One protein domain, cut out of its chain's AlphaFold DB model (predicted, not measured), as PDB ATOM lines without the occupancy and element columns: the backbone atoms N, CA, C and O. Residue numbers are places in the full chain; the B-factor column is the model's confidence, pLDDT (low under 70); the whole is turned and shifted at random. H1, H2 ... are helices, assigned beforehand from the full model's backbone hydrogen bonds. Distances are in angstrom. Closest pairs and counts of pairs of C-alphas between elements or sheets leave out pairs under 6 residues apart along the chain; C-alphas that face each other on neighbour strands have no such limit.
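AT A GLANCE: This is residues 10 to 163 of the 163 residues of an uncharacterized protein of Methylorubrum sp. Q1 (UniProt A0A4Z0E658). Four helices, H3, H4, H7 and H8, form an up-and-down bundle built of two helical hairpins, and a V of two more helices covers each of two opposite sides: H1 and H2 pack on H4, and H5 and H6 pack on H8. H4 and H8 are the long helices of the bundle, and at one end they reach beyond H3 and H7. The printed part has 154 residues with eight named helices, H1 to H8 in chain order, and no named strand; the class is all helix. The whole is compact, with a radius of gyration of the C-alphas of 14.8 A and spans of 43 by 40 by 28 A.

HOW THE PARTS SIT: H1, residues 10 to 22, touches residues 65 to 73 of H4, residues 56 to 78, at a steep tilt of 50 degrees; the closest C-alphas, of Ser 12 and Ala 69, are 5.7 A apart. H2, residues 24 to 38, touches residues 60 to 64 of H4 at a steep tilt of 61 degrees, closest at the C-alphas of Ile 28 and Leu 61, 6.3 A. H3, residues 40 to 52, and H4 form a helical hairpin at a shallow tilt of 32 degrees, with the C-alphas of Ala 50 and Pro 56 closest at 4.1 A. H5, residues 90 to 103, touches residues 150 to 154 of H8, residues 137 to 162, at a steep tilt of 55 degrees; the C-alphas of Thr 92 and Ala 150 are closest, 6.7 A. H6, residues 105 to 119, touches residues 141 to 149 of H8 at a steep tilt of 64 degrees, closest at the C-alphas of Cys 112 and Ala 145, 5.4 A. H7, residues 121 to 132, and H8 form the second helical hairpin, at a shallow tilt of 29 degrees, with the C-alphas of Ala 131 and Tyr 137 closest at 4.7 A. The hairpins touch at H3 and H8, where the C-alphas of Cys 49 and Ala 143 are 6.0 A apart, and at H4 and H7, where those of Gly 62 and Phe 130 are 6.1 A apart. H3 and H7 are apart. In each of the eight helices every O i to N i+4 pair is within hydrogen-bond range.

IN THESE COORDINATES: H1 begins at C-alpha 10 (34.330, -54.837, -24.271). H4 is 31.7 A long and H8 38.0 A, from first to last C-alpha; H8 ends at C-alpha 162 (14.850, -70.301, -6.315).

THE WHOLE: The C-alphas farthest apart, of Gly 135 and His 163, are 44.5 A apart. The printed part has no cut. The link from H4 to H5 is long, 11 residues; the other links are tight. The mean pLDDT of the printed part is 81.6, and residues 75 to 84 and 159 to 163 are under 70.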
ATOM      1  N   SER A  10      34.804 -54.582 -22.902       82.38
ATOM      2  CA  SER A  10      34.330 -54.837 -24.271       82.38
ATOM      3  C   SER A  10      32.818 -54.636 -24.437       82.38
ATOM      4  O   SER A  10      32.371 -54.154 -25.480       82.38
ATOM      5  N   THR A  11      32.019 -54.958 -23.418       82.69
ATOM      6  CA  THR A  11      30.572 -54.700 -23.424       82.69
ATOM      7  C   THR A  11      30.283 -53.219 -23.270       82.69
ATOM      8  O   THR A  11      29.439 -52.689 -23.990       82.69
ATOM      9  N   SER A  12      31.020 -52.548 -22.387       80.06
ATOM     10  CA  SER A  12      30.958 -51.098 -22.222       80.06
ATOM     11  C   SER A  12      31.222 -50.366 -23.547       80.06
ATOM     12  O   SER A  12      30.387 -49.571 -23.986       80.06
ATOM     13  N   GLU A  13      32.309 -50.700 -24.251       83.38
ATOM     14  CA  GLU A  13      32.635 -50.123 -25.563       83.38
ATOM     15  C   GLU A  13      31.564 -50.412 -26.617       83.38
ATOM     16  O   GLU A  13      31.201 -49.533 -27.399       83.38
ATOM     17  N   ARG A  14      31.044 -51.644 -26.651       82.75
ATOM     18  CA  ARG A  14      29.992 -52.026 -27.600       82.75
ATOM     19  C   ARG A  14      28.725 -51.203 -27.385       82.75
ATOM     20  O   ARG A  14      28.122 -50.768 -28.360       82.75
ATOM     21  N   VAL A  15      28.335 -50.990 -26.130       81.94
ATOM     22  CA  VAL A  15      27.158 -50.183 -25.785       81.94
ATOM     23  C   VAL A  15      27.381 -48.711 -26.134       81.94
ATOM     24  O   VAL A  15      26.472 -48.092 -26.674       81.94
ATOM     25  N   HIS A  16      28.585 -48.168 -25.929       81.50
ATOM     26  CA  HIS A  16      28.912 -46.811 -26.389       81.50
ATOM     27  C   HIS A  16      28.759 -46.677 -27.907       81.50
ATOM     28  O   HIS A  16      28.049 -45.785 -28.361       81.50
ATOM     29  N   ARG A  17      29.318 -47.617 -28.684       82.38
ATOM     30  CA  ARG A  17      29.166 -47.615 -30.149       82.38
ATOM     31  C   ARG A  17      27.708 -47.735 -30.588       82.38
ATOM     32  O   ARG A  17      27.300 -47.018 -31.488       82.38
ATOM     33  N   GLU A  18      26.900 -48.578 -29.937       80.19
ATOM     34  CA  GLU A  18      25.466 -48.678 -30.257       80.19
ATOM     35  C   GLU A  18      24.753 -47.328 -30.070       80.19
ATOM     36  O   GLU A  18      23.902 -46.954 -30.880       80.19
ATOM     37  N   PHE A  19      25.099 -46.593 -29.011       79.56
ATOM     38  CA  PHE A  19      24.531 -45.273 -28.739       79.56
ATOM     39  C   PHE A  19      25.023 -44.206 -29.722       79.56
ATOM     40  O   PHE A  19      24.222 -43.357 -30.117       79.56
ATOM     41  N   ASP A  20      26.283 -44.277 -30.149       82.25
ATOM     42  CA  ASP A  20      26.834 -43.399 -31.183       82.25
ATOM     43  C   ASP A  20      26.185 -43.667 -32.556       82.25
ATOM     44  O   ASP A  20      25.823 -42.725 -33.260       82.25
ATOM     45  N   ASP A  21      25.962 -44.937 -32.908       82.56
ATOM     46  CA  ASP A  21      25.414 -45.358 -34.207       82.56
ATOM     47  C   ASP A  21      23.911 -45.070 -34.344       82.56
ATOM     48  O   ASP A  21      23.438 -44.627 -35.394       82.56
ATOM     49  N   ARG A  22      23.124 -45.353 -33.297       78.69
ATOM     50  CA  ARG A  22      21.657 -45.180 -33.313       78.69
ATOM     51  C   ARG A  22      21.219 -43.773 -32.922       78.69
ATOM     52  O   ARG A  22      20.083 -43.390 -33.198       78.69
ATOM     53  N   GLY A  23      22.108 -43.024 -32.281       80.12
ATOM     54  CA  GLY A  23      21.836 -41.716 -31.719       80.12
ATOM     55  C   GLY A  23      21.185 -41.778 -30.327       80.12
ATOM     56  O   GLY A  23      20.422 -42.699 -30.008       80.12
ATOM     57  N   PRO A  24      21.444 -40.761 -29.485       76.19
ATOM     58  CA  PRO A  24      21.029 -40.737 -28.083       76.19
ATOM     59  C   PRO A  24      19.506 -40.801 -27.903       76.19
ATOM     60  O   PRO A  24      19.017 -41.482 -27.007       76.19
ATOM     61  N   GLU A  25      18.750 -40.130 -28.769       81.00
ATOM     62  CA  GLU A  25      17.288 -40.021 -28.687       81.00
ATOM     63  C   GLU A  25      16.601 -41.369 -28.949       81.00
ATOM     64  O   GLU A  25      15.797 -41.824 -28.136       81.00
ATOM     65  N   ALA A  26      16.992 -42.071 -30.017       81.06
ATOM     66  CA  ALA A  26      16.434 -43.380 -30.353       81.06
ATOM     67  C   ALA A  26      16.758 -44.444 -29.289       81.06
ATOM     68  O   ALA A  26      15.938 -45.325 -29.004       81.06
ATOM     69  N   CYS A  27      17.945 -44.364 -28.677       78.88
ATOM     70  CA  CYS A  27      18.321 -45.229 -27.564       78.88
ATOM     71  C   CYS A  27      17.504 -44.938 -26.300       78.88
ATOM     72  O   CYS A  27      17.035 -45.881 -25.661       78.88
ATOM     73  N   ILE A  28      17.286 -43.662 -25.958       82.19
ATOM     74  CA  ILE A  28      16.461 -43.260 -24.807       82.19
ATOM     75  C   ILE A  28      15.005 -43.688 -24.999       82.19
ATOM     76  O   ILE A  28      14.403 -44.214 -24.060       82.19
ATOM     77  N   ASP A  29      14.441 -43.520 -26.195       83.94
ATOM     78  CA  ASP A  29      13.061 -43.919 -26.484       83.94
ATOM     79  C   ASP A  29      12.880 -45.433 -26.362       83.94
ATOM     80  O   ASP A  29      11.966 -45.899 -25.675       83.94
ATOM     81  N   SER A  30      13.792 -46.207 -26.961       81.69
ATOM     82  CA  SER A  30      13.797 -47.668 -26.849       81.69
ATOM     83  C   SER A  30      13.930 -48.112 -25.391       81.69
ATOM     84  O   SER A  30      13.140 -48.931 -24.930       81.69
ATOM     85  N   LEU A  31      14.879 -47.539 -24.644       82.12
ATOM     86  CA  LEU A  31      15.076 -47.837 -23.226       82.12
ATOM     87  C   LEU A  31      13.827 -47.506 -22.405       82.12
ATOM     88  O   LEU A  31      13.403 -48.298 -21.570       82.12
ATOM     89  N   THR A  32      13.224 -46.344 -22.640       84.25
ATOM     90  CA  THR A  32      12.038 -45.899 -21.910       84.25
ATOM     91  C   THR A  32      10.865 -46.841 -22.158       84.25
ATOM     92  O   THR A  32      10.146 -47.181 -21.221       84.25
ATOM     93  N   GLN A  33      10.663 -47.297 -23.397       84.25
ATOM     94  CA  GLN A  33       9.633 -48.288 -23.722       84.25
ATOM     95  C   GLN A  33       9.905 -49.637 -23.043       84.25
ATOM     96  O   GLN A  33       8.991 -50.215 -22.444       84.25
ATOM     97  N   ASP A  34      11.157 -50.097 -23.063       82.00
ATOM     98  CA  ASP A  34      11.571 -51.343 -22.416       82.00
ATOM     99  C   ASP A  34      11.357 -51.285 -20.894       82.00
ATOM    100  O   ASP A  34      10.809 -52.221 -20.303       82.00
ATOM    101  N   LEU A  35      11.730 -50.174 -20.255       83.62
ATOM    102  CA  LEU A  35      11.539 -49.959 -18.822       83.62
ATOM    103  C   LEU A  35      10.060 -49.798 -18.464       83.62
ATOM    104  O   LEU A  35       9.614 -50.415 -17.506       83.62
ATOM    105  N   LYS A  36       9.255 -49.068 -19.246       85.00
ATOM    106  CA  LYS A  36       7.799 -48.979 -19.006       85.00
ATOM    107  C   LYS A  36       7.141 -50.355 -18.959       85.00
ATOM    108  O   LYS A  36       6.230 -50.574 -18.164       85.00
ATOM    109  N   ARG A  37       7.596 -51.278 -19.809       82.06
ATOM    110  CA  ARG A  37       7.035 -52.626 -19.901       82.06
ATOM    111  C   ARG A  37       7.540 -53.554 -18.800       82.06
ATOM    112  O   ARG A  37       6.757 -54.342 -18.275       82.06
ATOM    113  N   ASN A  38       8.828 -53.477 -18.472       79.69
ATOM    114  CA  ASN A  38       9.488 -54.491 -17.648       79.69
ATOM    115  C   ASN A  38       9.895 -53.986 -16.256       79.69
ATOM    116  O   ASN A  38       9.879 -54.761 -15.310       79.69
ATOM    117  N   ASN A  39      10.229 -52.702 -16.119       84.75
ATOM    118  CA  ASN A  39      10.816 -52.081 -14.927       84.75
ATOM    119  C   ASN A  39      10.314 -50.633 -14.709       84.75
ATOM    120  O   ASN A  39      11.109 -49.688 -14.747       84.75
ATOM    121  N   PRO A  40       8.998 -50.423 -14.488       86.19
ATOM    122  CA  PRO A  40       8.435 -49.077 -14.355       86.19
ATOM    123  C   PRO A  40       8.958 -48.335 -13.118       86.19
ATOM    124  O   PRO A  40       9.113 -47.120 -13.169       86.19
ATOM    125  N   GLU A  41       9.295 -49.052 -12.041       87.44
ATOM    126  CA  GLU A  41       9.852 -48.453 -10.820       87.44
ATOM    127  C   GLU A  41      11.240 -47.851 -11.059       87.44
ATOM    128  O   GLU A  41      11.511 -46.741 -10.617       87.44
ATOM    129  N   ILE A  42      12.101 -48.531 -11.826       86.12
ATOM    130  CA  ILE A  42      13.408 -47.981 -12.215       86.12
ATOM    131  C   ILE A  42      13.230 -46.722 -13.059       86.12
ATOM    132  O   ILE A  42      13.942 -45.742 -12.854       86.12
ATOM    133  N   LEU A  43      12.269 -46.725 -13.988       87.00
ATOM    134  CA  LEU A  43      11.986 -45.540 -14.789       87.00
ATOM    135  C   LEU A  43      11.515 -44.368 -13.922       87.00
ATOM    136  O   LEU A  43      11.975 -43.252 -14.142       87.00
ATOM    137  N   ASP A  44      10.640 -44.611 -12.943       87.06
ATOM    138  CA  ASP A  44      10.172 -43.577 -12.011       87.06
ATOM    139  C   ASP A  44      11.327 -43.025 -11.164       87.06
ATOM    140  O   ASP A  44      11.509 -41.812 -11.079       87.06
ATOM    141  N   MET A  45      12.168 -43.903 -10.611       86.50
ATOM    142  CA  MET A  45      13.347 -43.511  -9.831       86.50
ATOM    143  C   MET A  45      14.302 -42.643 -10.656       86.50
ATOM    144  O   MET A  45      14.692 -41.561 -10.221       86.50
ATOM    145  N   VAL A  46      14.631 -43.073 -11.877       86.56
ATOM    146  CA  VAL A  46      15.521 -42.322 -12.770       86.56
ATOM    147  C   VAL A  46      14.884 -41.006 -13.198       86.56
ATOM    148  O   VAL A  46      15.581 -39.999 -13.231       86.56
ATOM    149  N   ALA A  47      13.581 -40.976 -13.490       86.19
ATOM    150  CA  ALA A  47      12.870 -39.750 -13.850       86.19
ATOM    151  C   ALA A  47      12.872 -38.717 -12.710       86.19
ATOM    152  O   ALA A  47      13.034 -37.521 -12.967       86.19
ATOM    153  N   ARG A  48      12.750 -39.166 -11.454       85.75
ATOM    154  CA  ARG A  48      12.876 -38.297 -10.274       85.75
ATOM    155  C   ARG A  48      14.293 -37.749 -10.137       85.75
ATOM    156  O   ARG A  48      14.455 -36.535 -10.162       85.75
ATOM    157  N   CYS A  49      15.314 -38.611 -10.160       83.81
ATOM    158  CA  CYS A  49      16.714 -38.168 -10.130       83.81
ATOM    159  C   CYS A  49      17.037 -37.195 -11.277       83.81
ATOM    160  O   CYS A  49      17.695 -36.177 -11.093       83.81
ATOM    161  N   ALA A  50      16.542 -37.488 -12.477       85.25
ATOM    162  CA  ALA A  50      16.686 -36.667 -13.672       85.25
ATOM    163  C   ALA A  50      16.071 -35.263 -13.513       85.25
ATOM    164  O   ALA A  50      16.618 -34.290 -14.043       85.25
ATOM    165  N   THR A  51      14.958 -35.169 -12.782       84.94
ATOM    166  CA  THR A  51      14.279 -33.910 -12.453       84.94
ATOM    167  C   THR A  51      15.065 -33.127 -11.403       84.94
ATOM    168  O   THR A  51      15.328 -31.943 -11.609       84.94
ATOM    169  N   ASP A  52      15.515 -33.796 -10.341       83.62
ATOM    170  CA  ASP A  52      16.242 -33.173  -9.227       83.62
ATOM    171  C   ASP A  52      17.600 -32.593  -9.658       83.62
ATOM    172  O   ASP A  52      18.022 -31.540  -9.188       83.62
ATOM    173  N   LEU A  53      18.263 -33.238 -10.620       82.19
ATOM    174  CA  LEU A  53      19.590 -32.860 -11.122       82.19
ATOM    175  C   LEU A  53      19.550 -31.883 -12.319       82.19
ATOM    176  O   LEU A  53      20.591 -31.510 -12.869       82.19
ATOM    177  N   GLY A  54      18.356 -31.477 -12.766       75.31
ATOM    178  CA  GLY A  54      18.156 -30.371 -13.711       75.31
ATOM    179  C   GLY A  54      18.540 -30.620 -15.179       75.31
ATOM    180  O   GLY A  54      18.555 -29.671 -15.965       75.31
ATOM    181  N   LYS A  55      18.854 -31.861 -15.590       76.69
ATOM    182  CA  LYS A  55      19.179 -32.222 -16.992       76.69
ATOM    183  C   LYS A  55      18.658 -33.617 -17.360       76.69
ATOM    184  O   LYS A  55      19.452 -34.541 -17.572       76.69
ATOM    185  N   PRO A  56      17.332 -33.782 -17.494       76.44
ATOM    186  CA  PRO A  56      16.731 -35.105 -17.514       76.44
ATOM    187  C   PRO A  56      17.164 -35.967 -18.702       76.44
ATOM    188  O   PRO A  56      17.481 -37.139 -18.521       76.44
ATOM    189  N   SER A  57      17.292 -35.388 -19.898       77.44
ATOM    190  CA  SER A  57      17.730 -36.122 -21.094       77.44
ATOM    191  C   SER A  57      19.164 -36.645 -20.985       77.44
ATOM    192  O   SER A  57      19.449 -37.753 -21.428       77.44
ATOM    193  N   LYS A  58      20.075 -35.876 -20.370       80.19
ATOM    194  CA  LYS A  58      21.463 -36.323 -20.181       80.19
ATOM    195  C   LYS A  58      21.528 -37.464 -19.177       80.19
ATOM    196  O   LYS A  58      22.221 -38.441 -19.422       80.19
ATOM    197  N   ILE A  59      20.787 -37.363 -18.080       83.56
ATOM    198  CA  ILE A  59      20.775 -38.394 -17.036       83.56
ATOM    199  C   ILE A  59      20.155 -39.685 -17.555       83.56
ATOM    200  O   ILE A  59      20.720 -40.751 -17.336       83.56
ATOM    201  N   LEU A  60      19.069 -39.591 -18.327       83.00
ATOM    202  CA  LEU A  60      18.490 -40.742 -19.018       83.00
ATOM    203  C   LEU A  60      19.473 -41.387 -20.002       83.00
ATOM    204  O   LEU A  60      19.485 -42.609 -20.118       83.00
ATOM    205  N   LEU A  61      20.327 -40.602 -20.668       83.50
ATOM    206  CA  LEU A  61      21.374 -41.133 -21.542       83.50
ATOM    207  C   LEU A  61      22.408 -41.954 -20.761       83.50
ATOM    208  O   LEU A  61      22.655 -43.111 -21.099       83.50
ATOM    209  N   GLY A  62      22.993 -41.368 -19.712       85.50
ATOM    210  CA  GLY A  62      23.971 -42.057 -18.867       85.50
ATOM    211  C   GLY A  62      23.373 -43.305 -18.224       85.50
ATOM    212  O   GLY A  62      23.995 -44.367 -18.198       85.50
ATOM    213  N   PHE A  63      22.120 -43.196 -17.783       84.62
ATOM    214  CA  PHE A  63      21.354 -44.321 -17.278       84.62
ATOM    215  C   PHE A  63      21.152 -45.411 -18.334       84.62
ATOM    216  O   PHE A  63      21.291 -46.596 -18.040       84.62
ATOM    217  N   GLY A  64      20.868 -45.023 -19.575       84.25
ATOM    218  CA  GLY A  64      20.727 -45.949 -20.689       84.25
ATOM    219  C   GLY A  64      21.984 -46.753 -20.956       84.25
ATOM    220  O   GLY A  64      21.887 -47.972 -21.070       84.25
ATOM    221  N   LEU A  65      23.149 -46.102 -20.987       85.25
ATOM    222  CA  LEU A  65      24.442 -46.777 -21.139       85.25
ATOM    223  C   LEU A  65      24.677 -47.782 -20.003       85.25
ATOM    224  O   LEU A  65      25.011 -48.940 -20.248       85.25
ATOM    225  N   PHE A  66      24.422 -47.359 -18.765       87.06
ATOM    226  CA  PHE A  66      24.567 -48.186 -17.568       87.06
ATOM    227  C   PHE A  66      23.643 -49.415 -17.581       87.06
ATOM    228  O   PHE A  66      24.095 -50.547 -17.406       87.06
ATOM    229  N   TYR A  67      22.348 -49.211 -17.835       84.31
ATOM    230  CA  TYR A  67      21.348 -50.278 -17.862       84.31
ATOM    231  C   TYR A  67      21.587 -51.247 -19.025       84.31
ATOM    232  O   TYR A  67      21.474 -52.459 -18.854       84.31
ATOM    233  N   ARG A  68      21.956 -50.736 -20.207       83.00
ATOM    234  CA  ARG A  68      22.259 -51.554 -21.391       83.00
ATOM    235  C   ARG A  68      23.519 -52.388 -21.206       83.00
ATOM    236  O   ARG A  68      23.509 -53.547 -21.609       83.00
ATOM    237  N   ALA A  69      24.561 -51.845 -20.575       85.56
ATOM    238  CA  ALA A  69      25.770 -52.602 -20.259       85.56
ATOM    239  C   ALA A  69      25.457 -53.789 -19.336       85.56
ATOM    240  O   ALA A  69      25.821 -54.922 -19.645       85.56
ATOM    241  N   LEU A  70      24.694 -53.550 -18.268       82.81
ATOM    242  CA  LEU A  70      24.226 -54.601 -17.362       82.81
ATOM    243  C   LEU A  70      23.340 -55.647 -18.062       82.81
ATOM    244  O   LEU A  70      23.549 -56.849 -17.904       82.81
ATOM    245  N   ALA A  71      22.362 -55.199 -18.853       80.31
ATOM    246  CA  ALA A  71      21.446 -56.082 -19.573       80.31
ATOM    247  C   ALA A  71      22.168 -56.954 -20.614       80.31
ATOM    248  O   ALA A  71      21.814 -58.118 -20.801       80.31
ATOM    249  N   ALA A  72      23.185 -56.405 -21.282       79.56
ATOM    250  CA  ALA A  72      23.969 -57.124 -22.277       79.56
ATOM    251  C   ALA A  72      24.782 -58.271 -21.659       79.56
ATOM    252  O   ALA A  72      24.837 -59.352 -22.248       79.56
ATOM    253  N   GLU A  73      25.367 -58.065 -20.477       79.88
ATOM    254  CA  GLU A  73      26.049 -59.146 -19.756       79.88
ATOM    255  C   GLU A  73      25.071 -60.184 -19.218       79.88
ATOM    256  O   GLU A  73      25.326 -61.381 -19.302       79.88
ATOM    257  N   CYS A  74      23.914 -59.753 -18.716       71.06
ATOM    258  CA  CYS A  74      22.917 -60.690 -18.208       71.06
ATOM    259  C   CYS A  74      22.386 -61.607 -19.321       71.06
ATOM    260  O   CYS A  74      22.259 -62.814 -19.127       71.06
ATOM    261  N   GLY A  75      22.155 -61.067 -20.523       63.62
ATOM    262  CA  GLY A  75      21.782 -61.872 -21.688       63.62
ATOM    263  C   GLY A  75      22.871 -62.862 -22.123       63.62
ATOM    264  O   GLY A  75      22.545 -63.953 -22.594       63.62
ATOM    265  N   ALA A  76      24.148 -62.510 -21.944       63.12
ATOM    266  CA  ALA A  76      25.279 -63.390 -22.238       63.12
ATOM    267  C   ALA A  76      25.459 -64.498 -21.184       63.12
ATOM    268  O   ALA A  76      25.793 -65.626 -21.543       63.12
ATOM    269  N   GLU A  77      25.216 -64.196 -19.906       57.47
ATOM    270  CA  GLU A  77      25.403 -65.126 -18.784       57.47
ATOM    271  C   GLU A  77      24.208 -66.083 -18.595       57.47
ATOM    272  O   GLU A  77      24.408 -67.251 -18.263       57.47
ATOM    273  N   PHE A  78      22.972 -65.632 -18.853       52.59
ATOM    274  CA  PHE A  78      21.745 -66.384 -18.532       52.59
ATOM    275  C   PHE A  78      20.919 -66.841 -19.750       52.59
ATOM    276  O   PHE A  78      19.937 -67.567 -19.587       52.59
ATOM    277  N   GLY A  79      21.327 -66.482 -20.974       50.38
ATOM    278  CA  GLY A  79      20.619 -66.825 -22.211       50.38
ATOM    279  C   GLY A  79      19.325 -66.024 -22.423       50.38
ATOM    280  O   GLY A  79      18.653 -65.599 -21.488       50.38
ATOM    281  N   THR A  80      18.942 -65.826 -23.687       47.44
ATOM    282  CA  THR A  80      17.850 -64.947 -24.176       47.44
ATOM    283  C   THR A  80      16.419 -65.255 -23.688       47.44
ATOM    284  O   THR A  80      15.471 -64.668 -24.205       47.44
ATOM    285  N   LEU A  81      16.219 -66.176 -22.741       41.19
ATOM    286  CA  LEU A  81      14.893 -66.675 -22.337       41.19
ATOM    287  C   LEU A  81      14.307 -66.014 -21.081       41.19
ATOM    288  O   LEU A  81      13.120 -66.191 -20.812       41.19
ATOM    289  N   LEU A  82      15.088 -65.235 -20.333       43.75
ATOM    290  CA  LEU A  82      14.625 -64.498 -19.155       43.75
ATOM    291  C   LEU A  82      14.896 -63.006 -19.362       43.75
ATOM    292  O   LEU A  82      15.910 -62.625 -19.943       43.75
ATOM    293  N   HIS A  83      13.954 -62.157 -18.945       51.41
ATOM    294  CA  HIS A  83      14.101 -60.704 -19.028       51.41
ATOM    295  C   HIS A  83      15.469 -60.268 -18.468       51.41
ATOM    296  O   HIS A  83      15.860 -60.751 -17.408       51.41
ATOM    297  N   PRO A  84      16.204 -59.373 -19.155       63.56
ATOM    298  CA  PRO A  84      17.650 -59.257 -18.974       63.56
ATOM    299  C   PRO A  84      18.074 -58.609 -17.652       63.56
ATOM    300  O   PRO A  84      19.261 -58.519 -17.398       63.56
ATOM    301  N   LEU A  85      17.156 -58.120 -16.816       72.19
ATOM    302  CA  LEU A  85      17.467 -57.595 -15.486       72.19
ATOM    303  C   LEU A  85      16.296 -57.865 -14.527       72.19
ATOM    304  O   LEU A  85      15.147 -57.862 -14.983       72.19
ATOM    305  N   PRO A  86      16.576 -58.078 -13.224       76.06
ATOM    306  CA  PRO A  86      15.554 -58.362 -12.218       76.06
ATOM    307  C   PRO A  86      14.524 -57.237 -12.167       76.06
ATOM    308  O   PRO A  86      14.856 -56.060 -12.358       76.06
ATOM    309  N   ARG A  87      13.260 -57.600 -11.918       83.31
ATOM    310  CA  ARG A  87      12.182 -56.611 -11.910       83.31
ATOM    311  C   ARG A  87      12.103 -55.912 -10.562       83.31
ATOM    312  O   ARG A  87      11.746 -56.539  -9.569       83.31
ATOM    313  N   VAL A  88      12.332 -54.599 -10.537       83.75
ATOM    314  CA  VAL A  88      12.186 -53.831  -9.296       83.75
ATOM    315  C   VAL A  88      10.724 -53.687  -8.913       83.75
ATOM    316  O   VAL A  88       9.917 -53.132  -9.661       83.75
ATOM    317  N   SER A  89      10.389 -54.223  -7.740       85.19
ATOM    318  CA  SER A  89       9.073 -54.092  -7.131       85.19
ATOM    319  C   SER A  89       8.948 -52.780  -6.343       85.19
ATOM    320  O   SER A  89       9.945 -52.270  -5.814       85.19
ATOM    321  N   PRO A  90       7.717 -52.260  -6.180       83.81
ATOM    322  CA  PRO A  90       7.458 -51.115  -5.308       83.81
ATOM    323  C   PRO A  90       7.940 -51.350  -3.871       83.81
ATOM    324  O   PRO A  90       8.425 -50.433  -3.218       83.81
ATOM    325  N   GLU A  91       7.873 -52.596  -3.392       85.62
ATOM    326  CA  GLU A  91       8.346 -52.980  -2.059       85.62
ATOM    327  C   GLU A  91       9.853 -52.767  -1.894       85.62
ATOM    328  O   GLU A  91      10.304 -52.329  -0.836       85.62
ATOM    329  N   THR A  92      10.645 -53.083  -2.924       86.44
ATOM    330  CA  THR A  92      12.091 -52.834  -2.894       86.44
ATOM    331  C   THR A  92      12.375 -51.345  -2.915       86.44
ATOM    332  O   THR A  92      13.187 -50.886  -2.120       86.44
ATOM    333  N   ARG A  93      11.674 -50.578  -3.754       85.00
ATOM    334  CA  ARG A  93      11.795 -49.116  -3.758       85.00
ATOM    335  C   ARG A  93      11.509 -48.532  -2.370       85.00
ATOM    336  O   ARG A  93      12.335 -47.795  -1.845       85.00
ATOM    337  N   ASP A  94      10.390 -48.900  -1.750       86.31
ATOM    338  CA  ASP A  94      10.002 -48.385  -0.430       86.31
ATOM    339  C   ASP A  94      10.993 -48.805   0.664       86.31
ATOM    340  O   ASP A  94      11.278 -48.038   1.584       86.31
ATOM    341  N   ARG A  95      11.566 -50.009   0.555       87.94
ATOM    342  CA  ARG A  95      12.635 -50.463   1.449       87.94
ATOM    343  C   ARG A  95      13.899 -49.615   1.307       87.94
ATOM    344  O   ARG A  95      14.485 -49.278   2.327       87.94
ATOM    345  N   LEU A  96      14.309 -49.280   0.084       87.44
ATOM    346  CA  LEU A  96      15.487 -48.438  -0.148       87.44
ATOM    347  C   LEU A  96      15.276 -47.023   0.380       87.44
ATOM    348  O   LEU A  96      16.186 -46.467   0.979       87.44
ATOM    349  N   VAL A  97      14.077 -46.461   0.205       86.69
ATOM    350  CA  VAL A  97      13.734 -45.152   0.781       86.69
ATOM    351  C   VAL A  97      13.869 -45.194   2.303       86.69
ATOM    352  O   VAL A  97      14.550 -44.346   2.865       86.69
ATOM    353  N   ARG A  98      13.330 -46.227   2.966       87.38
ATOM    354  CA  ARG A  98      13.507 -46.405   4.418       87.38
ATOM    355  C   ARG A  98      14.973 -46.565   4.821       87.38
ATOM    356  O   ARG A  98      15.394 -45.962   5.795       87.38
ATOM    357  N   GLU A  99      15.753 -47.347   4.075       88.06
ATOM    358  CA  GLU A  99      17.190 -47.535   4.338       88.06
ATOM    359  C   GLU A  99      17.949 -46.201   4.238       88.06
ATOM    360  O   GLU A  99      18.806 -45.916   5.074       88.06
ATOM    361  N   ILE A 100      17.602 -45.356   3.265       87.62
ATOM    362  CA  ILE A 100      18.161 -44.006   3.114       87.62
ATOM    363  C   ILE A 100      17.724 -43.096   4.266       87.62
ATOM    364  O   ILE A 100      18.569 -42.397   4.822       87.62
ATOM    365  N   ASP A 101      16.448 -43.126   4.651       87.19
ATOM    366  CA  ASP A 101      15.923 -42.327   5.766       87.19
ATOM    367  C   ASP A 101      16.581 -42.713   7.105       87.19
ATOM    368  O   ASP A 101      16.830 -41.854   7.950       87.19
ATOM    369  N   GLU A 102      16.896 -43.997   7.298       89.75
ATOM    370  CA  GLU A 102      17.519 -44.527   8.517       89.75
ATOM    371  C   GLU A 102      19.037 -44.293   8.576       89.75
ATOM    372  O   GLU A 102      19.572 -43.967   9.637       89.75
ATOM    373  N   THR A 103      19.750 -44.483   7.461       87.69
ATOM    374  CA  THR A 103      21.230 -44.452   7.428       87.69
ATOM    375  C   THR A 103      21.812 -43.128   6.934       87.69
ATOM    376  O   THR A 103      22.992 -42.842   7.161       87.69
ATOM    377  N   GLY A 104      20.987 -42.306   6.286       87.62
ATOM    378  CA  GLY A 104      21.383 -41.088   5.596       87.62
ATOM    379  C   GLY A 104      21.868 -41.350   4.166       87.62
ATOM    380  O   GLY A 104      22.575 -42.319   3.881       87.62
ATOM    381  N   THR A 105      21.537 -40.427   3.259       85.88
ATOM    382  CA  THR A 105      21.858 -40.513   1.824       85.88
ATOM    383  C   THR A 105      23.350 -40.694   1.552       85.88
ATOM    384  O   THR A 105      23.728 -41.455   0.662       85.88
ATOM    385  N   GLU A 106      24.214 -40.021   2.314       86.50
ATOM    386  CA  GLU A 106      25.668 -40.111   2.147       86.50
ATOM    387  C   GLU A 106      26.190 -41.510   2.496       86.50
ATOM    388  O   GLU A 106      26.825 -42.151   1.657       86.50
ATOM    389  N   THR A 107      25.844 -42.024   3.679       88.38
ATOM    390  CA  THR A 107      26.224 -43.368   4.139       88.38
ATOM    391  C   THR A 107      25.744 -44.444   3.169       88.38
ATOM    392  O   THR A 107      26.518 -45.316   2.771       88.38
ATOM    393  N   PHE A 108      24.481 -44.352   2.741       88.19
ATOM    394  CA  PHE A 108      23.897 -45.267   1.766       88.19
ATOM    395  C   PHE A 108      24.671 -45.252   0.443       88.19
ATOM    396  O   PHE A 108      25.011 -46.303  -0.107       88.19
ATOM    397  N   THR A 109      24.994 -44.059  -0.058       87.62
ATOM    398  CA  THR A 109      25.699 -43.895  -1.334       87.62
ATOM    399  C   THR A 109      27.113 -44.451  -1.263       87.62
ATOM    400  O   THR A 109      27.519 -45.179  -2.165       87.62
ATOM    401  N   VAL A 110      27.849 -44.166  -0.186       88.81
ATOM    402  CA  VAL A 110      29.205 -44.696   0.025       88.81
ATOM    403  C   VAL A 110      29.191 -46.223   0.072       88.81
ATOM    404  O   VAL A 110      30.006 -46.859  -0.596       88.81
ATOM    405  N   ALA A 111      28.233 -46.824   0.784       88.62
ATOM    406  CA  ALA A 111      28.086 -48.278   0.830       88.62
ATOM    407  C   ALA A 111      27.810 -48.871  -0.563       88.62
ATOM    408  O   ALA A 111      28.434 -49.855  -0.961       88.62
ATOM    409  N   CYS A 112      26.928 -48.241  -1.340       87.88
ATOM    410  CA  CYS A 112      26.613 -48.682  -2.697       87.88
ATOM    411  C   CYS A 112      27.794 -48.520  -3.666       87.88
ATOM    412  O   CYS A 112      27.994 -49.379  -4.524       87.88
ATOM    413  N   ILE A 113      28.590 -47.452  -3.534       88.69
ATOM    414  CA  ILE A 113      29.808 -47.251  -4.331       88.69
ATOM    415  C   ILE A 113      30.851 -48.317  -3.991       88.69
ATOM    416  O   ILE A 113      31.428 -48.891  -4.910       88.69
ATOM    417  N   HIS A 114      31.052 -48.641  -2.712       89.00
ATOM    418  CA  HIS A 114      31.946 -49.732  -2.317       89.00
ATOM    419  C   HIS A 114      31.488 -51.088  -2.868       89.00
ATOM    420  O   HIS A 114      32.303 -51.862  -3.373       89.00
ATOM    421  N   ASP A 115      30.181 -51.368  -2.835       87.38
ATOM    422  CA  ASP A 115      29.624 -52.577  -3.449       87.38
ATOM    423  C   ASP A 115      29.841 -52.595  -4.974       87.38
ATOM    424  O   ASP A 115      30.148 -53.648  -5.544       87.38
ATOM    425  N   LEU A 116      29.692 -51.452  -5.647       86.44
ATOM    426  CA  LEU A 116      29.978 -51.298  -7.076       86.44
ATOM    427  C   LEU A 116      31.461 -51.516  -7.381       86.44
ATOM    428  O   LEU A 116      31.782 -52.261  -8.298       86.44
ATOM    429  N   GLU A 117      32.361 -50.923  -6.607       88.69
ATOM    430  CA  GLU A 117      33.808 -51.049  -6.786       88.69
ATOM    431  C   GLU A 117      34.266 -52.506  -6.646       88.69
ATOM    432  O   GLU A 117      35.025 -53.010  -7.476       88.69
ATOM    433  N   ALA A 118      33.746 -53.214  -5.641       87.12
ATOM    434  CA  ALA A 118      34.120 -54.596  -5.367       87.12
ATOM    435  C   ALA A 118      33.581 -55.593  -6.407       87.12
ATOM    436  O   ALA A 118      34.255 -56.574  -6.727       87.12
ATOM    437  N   ASN A 119      32.363 -55.380  -6.919       84.38
ATOM    438  CA  ASN A 119      31.677 -56.370  -7.761       84.38
ATOM    439  C   ASN A 119      31.623 -55.983  -9.251       84.38
ATOM    440  O   ASN A 119      31.554 -56.858 -10.111       84.38
ATOM    441  N   ASN A 120      31.639 -54.688  -9.564       87.69
ATOM    442  CA  ASN A 120      31.359 -54.119 -10.883       87.69
ATOM    443  C   ASN A 120      32.193 -52.844 -11.168       87.69
ATOM    444  O   ASN A 120      31.629 -51.782 -11.449       87.69
ATOM    445  N   PRO A 121      33.540 -52.922 -11.143       87.88
ATOM    446  CA  PRO A 121      34.402 -51.743 -11.280       87.88
ATOM    447  C   PRO A 121      34.255 -51.027 -12.632       87.88
ATOM    448  O   PRO A 121      34.317 -49.805 -12.685       87.88
ATOM    449  N   GLU A 122      33.988 -51.754 -13.721       87.44
ATOM    450  CA  GLU A 122      33.753 -51.148 -15.044       87.44
ATOM    451  C   GLU A 122      32.452 -50.345 -15.084       87.44
ATOM    452  O   GLU A 122      32.378 -49.260 -15.655       87.44
ATOM    453  N   LEU A 123      31.411 -50.858 -14.432       87.56
ATOM    454  CA  LEU A 123      30.133 -50.170 -14.335       87.56
ATOM    455  C   LEU A 123      30.249 -48.910 -13.462       87.56
ATOM    456  O   LEU A 123      29.649 -47.880 -13.773       87.56
ATOM    457  N   LEU A 124      31.067 -48.974 -12.405       90.12
ATOM    458  CA  LEU A 124      31.441 -47.805 -11.616       90.12
ATOM    459  C   LEU A 124      32.218 -46.790 -12.462       90.12
ATOM    460  O   LEU A 124      31.930 -45.597 -12.393       90.12
ATOM    461  N   HIS A 125      33.162 -47.246 -13.288       88.69
ATOM    462  CA  HIS A 125      33.925 -46.376 -14.180       88.69
ATOM    463  C   HIS A 125      33.023 -45.655 -15.191       88.69
ATOM    464  O   HIS A 125      33.213 -44.465 -15.448       88.69
ATOM    465  N   LEU A 126      31.992 -46.330 -15.703       86.88
ATOM    466  CA  LEU A 126      30.972 -45.714 -16.550       86.88
ATOM    467  C   LEU A 126      30.182 -44.626 -15.828       86.88
ATOM    468  O   LEU A 126      30.061 -43.511 -16.341       86.88
ATOM    469  N   ALA A 127      29.688 -44.926 -14.626       89.06
ATOM    470  CA  ALA A 127      28.992 -43.944 -13.802       89.06
ATOM    471  C   ALA A 127      29.897 -42.740 -13.488       89.06
ATOM    472  O   ALA A 127      29.466 -41.597 -13.623       89.06
ATOM    473  N   HIS A 128      31.170 -42.983 -13.161       89.69
ATOM    474  CA  HIS A 128      32.158 -41.949 -12.863       89.69
ATOM    475  C   HIS A 128      32.484 -41.071 -14.075       89.69
ATOM    476  O   HIS A 128      32.546 -39.848 -13.954       89.69
ATOM    477  N   SER A 129      32.659 -41.682 -15.248       87.06
ATOM    478  CA  SER A 129      32.926 -40.975 -16.506       87.06
ATOM    479  C   SER A 129      31.761 -40.059 -16.867       87.06
ATOM    480  O   SER A 129      31.956 -38.894 -17.216       87.06
ATOM    481  N   PHE A 130      30.534 -40.553 -16.699       85.88
ATOM    482  CA  PHE A 130      29.335 -39.762 -16.925       85.88
ATOM    483  C   PHE A 130      29.158 -38.651 -15.873       85.88
ATOM    484  O   PHE A 130      28.889 -37.504 -16.230       85.88
ATOM    485  N   ALA A 131      29.349 -38.955 -14.585       87.56
ATOM    486  CA  ALA A 131      29.240 -37.984 -13.496       87.56
ATOM    487  C   ALA A 131      30.283 -36.866 -13.610       87.56
ATOM    488  O   ALA A 131      29.958 -35.705 -13.385       87.56
ATOM    489  N   SER A 132      31.512 -37.195 -14.020       86.88
ATOM    490  CA  SER A 132      32.596 -36.226 -14.243       86.88
ATOM    491  C   SER A 132      32.307 -35.273 -15.403       86.88
ATOM    492  O   SER A 132      32.739 -34.123 -15.388       86.88
ATOM    493  N   ALA A 133      31.547 -35.729 -16.402       83.56
ATOM    494  CA  ALA A 133      31.051 -34.882 -17.484       83.56
ATOM    495  C   ALA A 133      29.807 -34.058 -17.082       83.56
ATOM    496  O   ALA A 133      29.360 -33.189 -17.843       83.56
ATOM    497  N   HIS A 134      29.225 -34.319 -15.906       81.81
ATOM    498  CA  HIS A 134      28.074 -33.604 -15.370       81.81
ATOM    499  C   HIS A 134      28.498 -32.476 -14.416       81.81
ATOM    500  O   HIS A 134      29.544 -32.524 -13.782       81.81
ATOM    501  N   GLY A 135      27.664 -31.437 -14.299       80.38
ATOM    502  CA  GLY A 135      27.931 -30.306 -13.392       80.38
ATOM    503  C   GLY A 135      27.637 -30.604 -11.917       80.38
ATOM    504  O   GLY A 135      28.010 -29.821 -11.054       80.38
ATOM    505  N   ASP A 136      26.971 -31.726 -11.651       84.62
ATOM    506  CA  ASP A 136      26.635 -32.222 -10.317       84.62
ATOM    507  C   ASP A 136      27.070 -33.686 -10.228       84.62
ATOM    508  O   ASP A 136      26.322 -34.599 -10.579       84.62
ATOM    509  N   TYR A 137      28.334 -33.882  -9.862       86.81
ATOM    510  CA  TYR A 137      28.953 -35.199  -9.778       86.81
ATOM    511  C   TYR A 137      28.296 -36.057  -8.689       86.81
ATOM    512  O   TYR A 137      27.983 -37.225  -8.920       86.81
ATOM    513  N   LEU A 138      28.078 -35.477  -7.503       85.88
ATOM    514  CA  LEU A 138      27.586 -36.208  -6.339       85.88
ATOM    515  C   LEU A 138      26.167 -36.715  -6.582       85.88
ATOM    516  O   LEU A 138      25.916 -37.905  -6.413       85.88
ATOM    517  N   GLY A 139      25.268 -35.843  -7.036       86.25
ATOM    518  CA  GLY A 139      23.885 -36.222  -7.278       86.25
ATOM    519  C   GLY A 139      23.742 -37.281  -8.377       86.25
ATOM    520  O   GLY A 139      22.943 -38.212  -8.263       86.25
ATOM    521  N   VAL A 140      24.587 -37.221  -9.409       87.38
ATOM    522  CA  VAL A 140      24.627 -38.251 -10.454       87.38
ATOM    523  C   VAL A 140      25.125 -39.591  -9.906       87.38
ATOM    524  O   VAL A 140      24.493 -40.619 -10.149       87.38
ATOM    525  N   MET A 141      26.211 -39.600  -9.128       90.31
ATOM    526  CA  MET A 141      26.713 -40.828  -8.501       90.31
ATOM    527  C   MET A 141      25.689 -41.449  -7.545       90.31
ATOM    528  O   MET A 141      25.523 -42.669  -7.546       90.31
ATOM    529  N   GLN A 142      24.959 -40.626  -6.788       88.50
ATOM    530  CA  GLN A 142      23.851 -41.064  -5.932       88.50
ATOM    531  C   GLN A 142      22.747 -41.755  -6.743       88.50
ATOM    532  O   GLN A 142      22.295 -42.837  -6.368       88.50
ATOM    533  N   ALA A 143      22.355 -41.183  -7.884       88.50
ATOM    534  CA  ALA A 143      21.342 -41.769  -8.759       88.50
ATOM    535  C   ALA A 143      21.767 -43.146  -9.306       88.50
ATOM    536  O   ALA A 143      20.993 -44.104  -9.248       88.50
ATOM    537  N   PHE A 144      23.009 -43.281  -9.785       88.94
ATOM    538  CA  PHE A 144      23.529 -44.571 -10.262       88.94
ATOM    539  C   PHE A 144      23.638 -45.611  -9.146       88.94
ATOM    540  O   PHE A 144      23.248 -46.765  -9.335       88.94
ATOM    541  N   ALA A 145      24.126 -45.199  -7.976       89.56
ATOM    542  CA  ALA A 145      24.240 -46.053  -6.801       89.56
ATOM    543  C   ALA A 145      22.871 -46.592  -6.353       89.56
ATOM    544  O   ALA A 145      22.725 -47.793  -6.116       89.56
ATOM    545  N   LEU A 146      21.852 -45.727  -6.318       89.50
ATOM    546  CA  LEU A 146      20.481 -46.091  -5.969       89.50
ATOM    547  C   LEU A 146      19.906 -47.146  -6.924       89.50
ATOM    548  O   LEU A 146      19.340 -48.145  -6.472       89.50
ATOM    549  N   VAL A 147      20.067 -46.964  -8.239       88.50
ATOM    550  CA  VAL A 147      19.544 -47.937  -9.210       88.50
ATOM    551  C   VAL A 147      20.302 -49.261  -9.147       88.50
ATOM    552  O   VAL A 147      19.675 -50.322  -9.152       88.50
ATOM    553  N   TYR A 148      21.633 -49.226  -9.031       88.69
ATOM    554  CA  TYR A 148      22.423 -50.442  -8.845       88.69
ATOM    555  C   TYR A 148      21.940 -51.242  -7.633       88.69
ATOM    556  O   TYR A 148      21.708 -52.448  -7.731       88.69
ATOM    557  N   ARG A 149      21.736 -50.561  -6.500       89.19
ATOM    558  CA  ARG A 149      21.268 -51.191  -5.266       89.19
ATOM    559  C   ARG A 149      19.878 -51.798  -5.429       89.19
ATOM    560  O   ARG A 149      19.667 -52.921  -4.979       89.19
ATOM    561  N   ALA A 150      18.959 -51.114  -6.110       88.62
ATOM    562  CA  ALA A 150      17.624 -51.642  -6.389       88.62
ATOM    563  C   ALA A 150      17.662 -52.942  -7.196       88.62
ATOM    564  O   ALA A 150      17.020 -53.923  -6.821       88.62
ATOM    565  N   LEU A 151      18.475 -52.974  -8.251       86.31
ATOM    566  CA  LEU A 151      18.670 -54.173  -9.061       86.31
ATOM    567  C   LEU A 151      19.347 -55.293  -8.257       86.31
ATOM    568  O   LEU A 151      18.938 -56.446  -8.349       86.31
ATOM    569  N   ALA A 152      20.348 -54.971  -7.435       85.19
ATOM    570  CA  ALA A 152      21.066 -55.958  -6.631       85.19
ATOM    571  C   ALA A 152      20.179 -56.603  -5.551       85.19
ATOM    572  O   ALA A 152      20.236 -57.819  -5.354       85.19
ATOM    573  N   VAL A 153      19.341 -55.812  -4.870       85.94
ATOM    574  CA  VAL A 153      18.400 -56.310  -3.853       85.94
ATOM    575  C   VAL A 153      17.369 -57.250  -4.474       85.94
ATOM    576  O   VAL A 153      17.055 -58.285  -3.882       85.94
ATOM    577  N   GLU A 154      16.875 -56.940  -5.670       85.19
ATOM    578  CA  GLU A 154      15.914 -57.808  -6.357       85.19
ATOM    579  C   GLU A 154      16.565 -59.055  -6.934       85.19
ATOM    580  O   GLU A 154      16.038 -60.145  -6.737       85.19
ATOM    581  N   ALA A 155      17.757 -58.947  -7.525       81.19
ATOM    582  CA  ALA A 155      18.525 -60.120  -7.940       81.19
ATOM    583  C   ALA A 155      18.774 -61.080  -6.764       81.19
ATOM    584  O   ALA A 155      18.673 -62.300  -6.910       81.19
ATOM    585  N   MET A 156      19.072 -60.541  -5.577       80.62
ATOM    586  CA  MET A 156      19.214 -61.339  -4.361       80.62
ATOM    587  C   MET A 156      17.887 -62.007  -3.973       80.62
ATOM    588  O   MET A 156      17.871 -63.209  -3.720       80.62
ATOM    589  N   ARG A 157      16.772 -61.262  -3.969       78.62
ATOM    590  CA  ARG A 157      15.433 -61.796  -3.660       78.62
ATOM    591  C   ARG A 157      14.998 -62.893  -4.629       78.62
ATOM    592  O   ARG A 157      14.491 -63.917  -4.178       78.62
ATOM    593  N   GLU A 158      15.197 -62.699  -5.928       75.12
ATOM    594  CA  GLU A 158      14.886 -63.693  -6.956       75.12
ATOM    595  C   GLU A 158      15.708 -64.969  -6.738       75.12
ATOM    596  O   GLU A 158      15.136 -66.055  -6.668       75.12
ATOM    597  N   ARG A 159      17.024 -64.859  -6.506       68.31
ATOM    598  CA  ARG A 159      17.878 -66.028  -6.223       68.31
ATOM    599  C   ARG A 159      17.517 -66.741  -4.916       68.31
ATOM    600  O   ARG A 159      17.578 -67.968  -4.873       68.31
ATOM    601  N   SER A 160      17.110 -66.004  -3.881       65.31
ATOM    602  CA  SER A 160      16.643 -66.572  -2.609       65.31
ATOM    603  C   SER A 160      15.283 -67.267  -2.700       65.31
ATOM    604  O   SER A 160      14.966 -68.041  -1.810       65.31
ATOM    605  N   ARG A 161      14.471 -66.997  -3.731       61.09
ATOM    606  CA  ARG A 161      13.202 -67.709  -3.983       61.09
ATOM    607  C   ARG A 161      13.380 -68.993  -4.798       61.09
ATOM    608  O   ARG A 161      12.460 -69.801  -4.852       61.09
ATOM    609  N   VAL A 162      14.519 -69.137  -5.475       55.72
ATOM    610  CA  VAL A 162      14.850 -70.301  -6.315       55.72
ATOM    611  C   VAL A 162      15.530 -71.420  -5.503       55.72
ATOM    612  O   VAL A 162      15.605 -72.547  -5.985       55.72
ATOM    613  N   HIS A 163      15.995 -71.127  -4.283       41.06
ATOM    614  CA  HIS A 163      16.525 -72.100  -3.313       41.06
ATOM    615  C   HIS A 163      15.498 -72.387  -2.215       41.06
ATOM    616  O   HIS A 163      15.553 -73.506  -1.659       41.06
TER     617      HIS A 163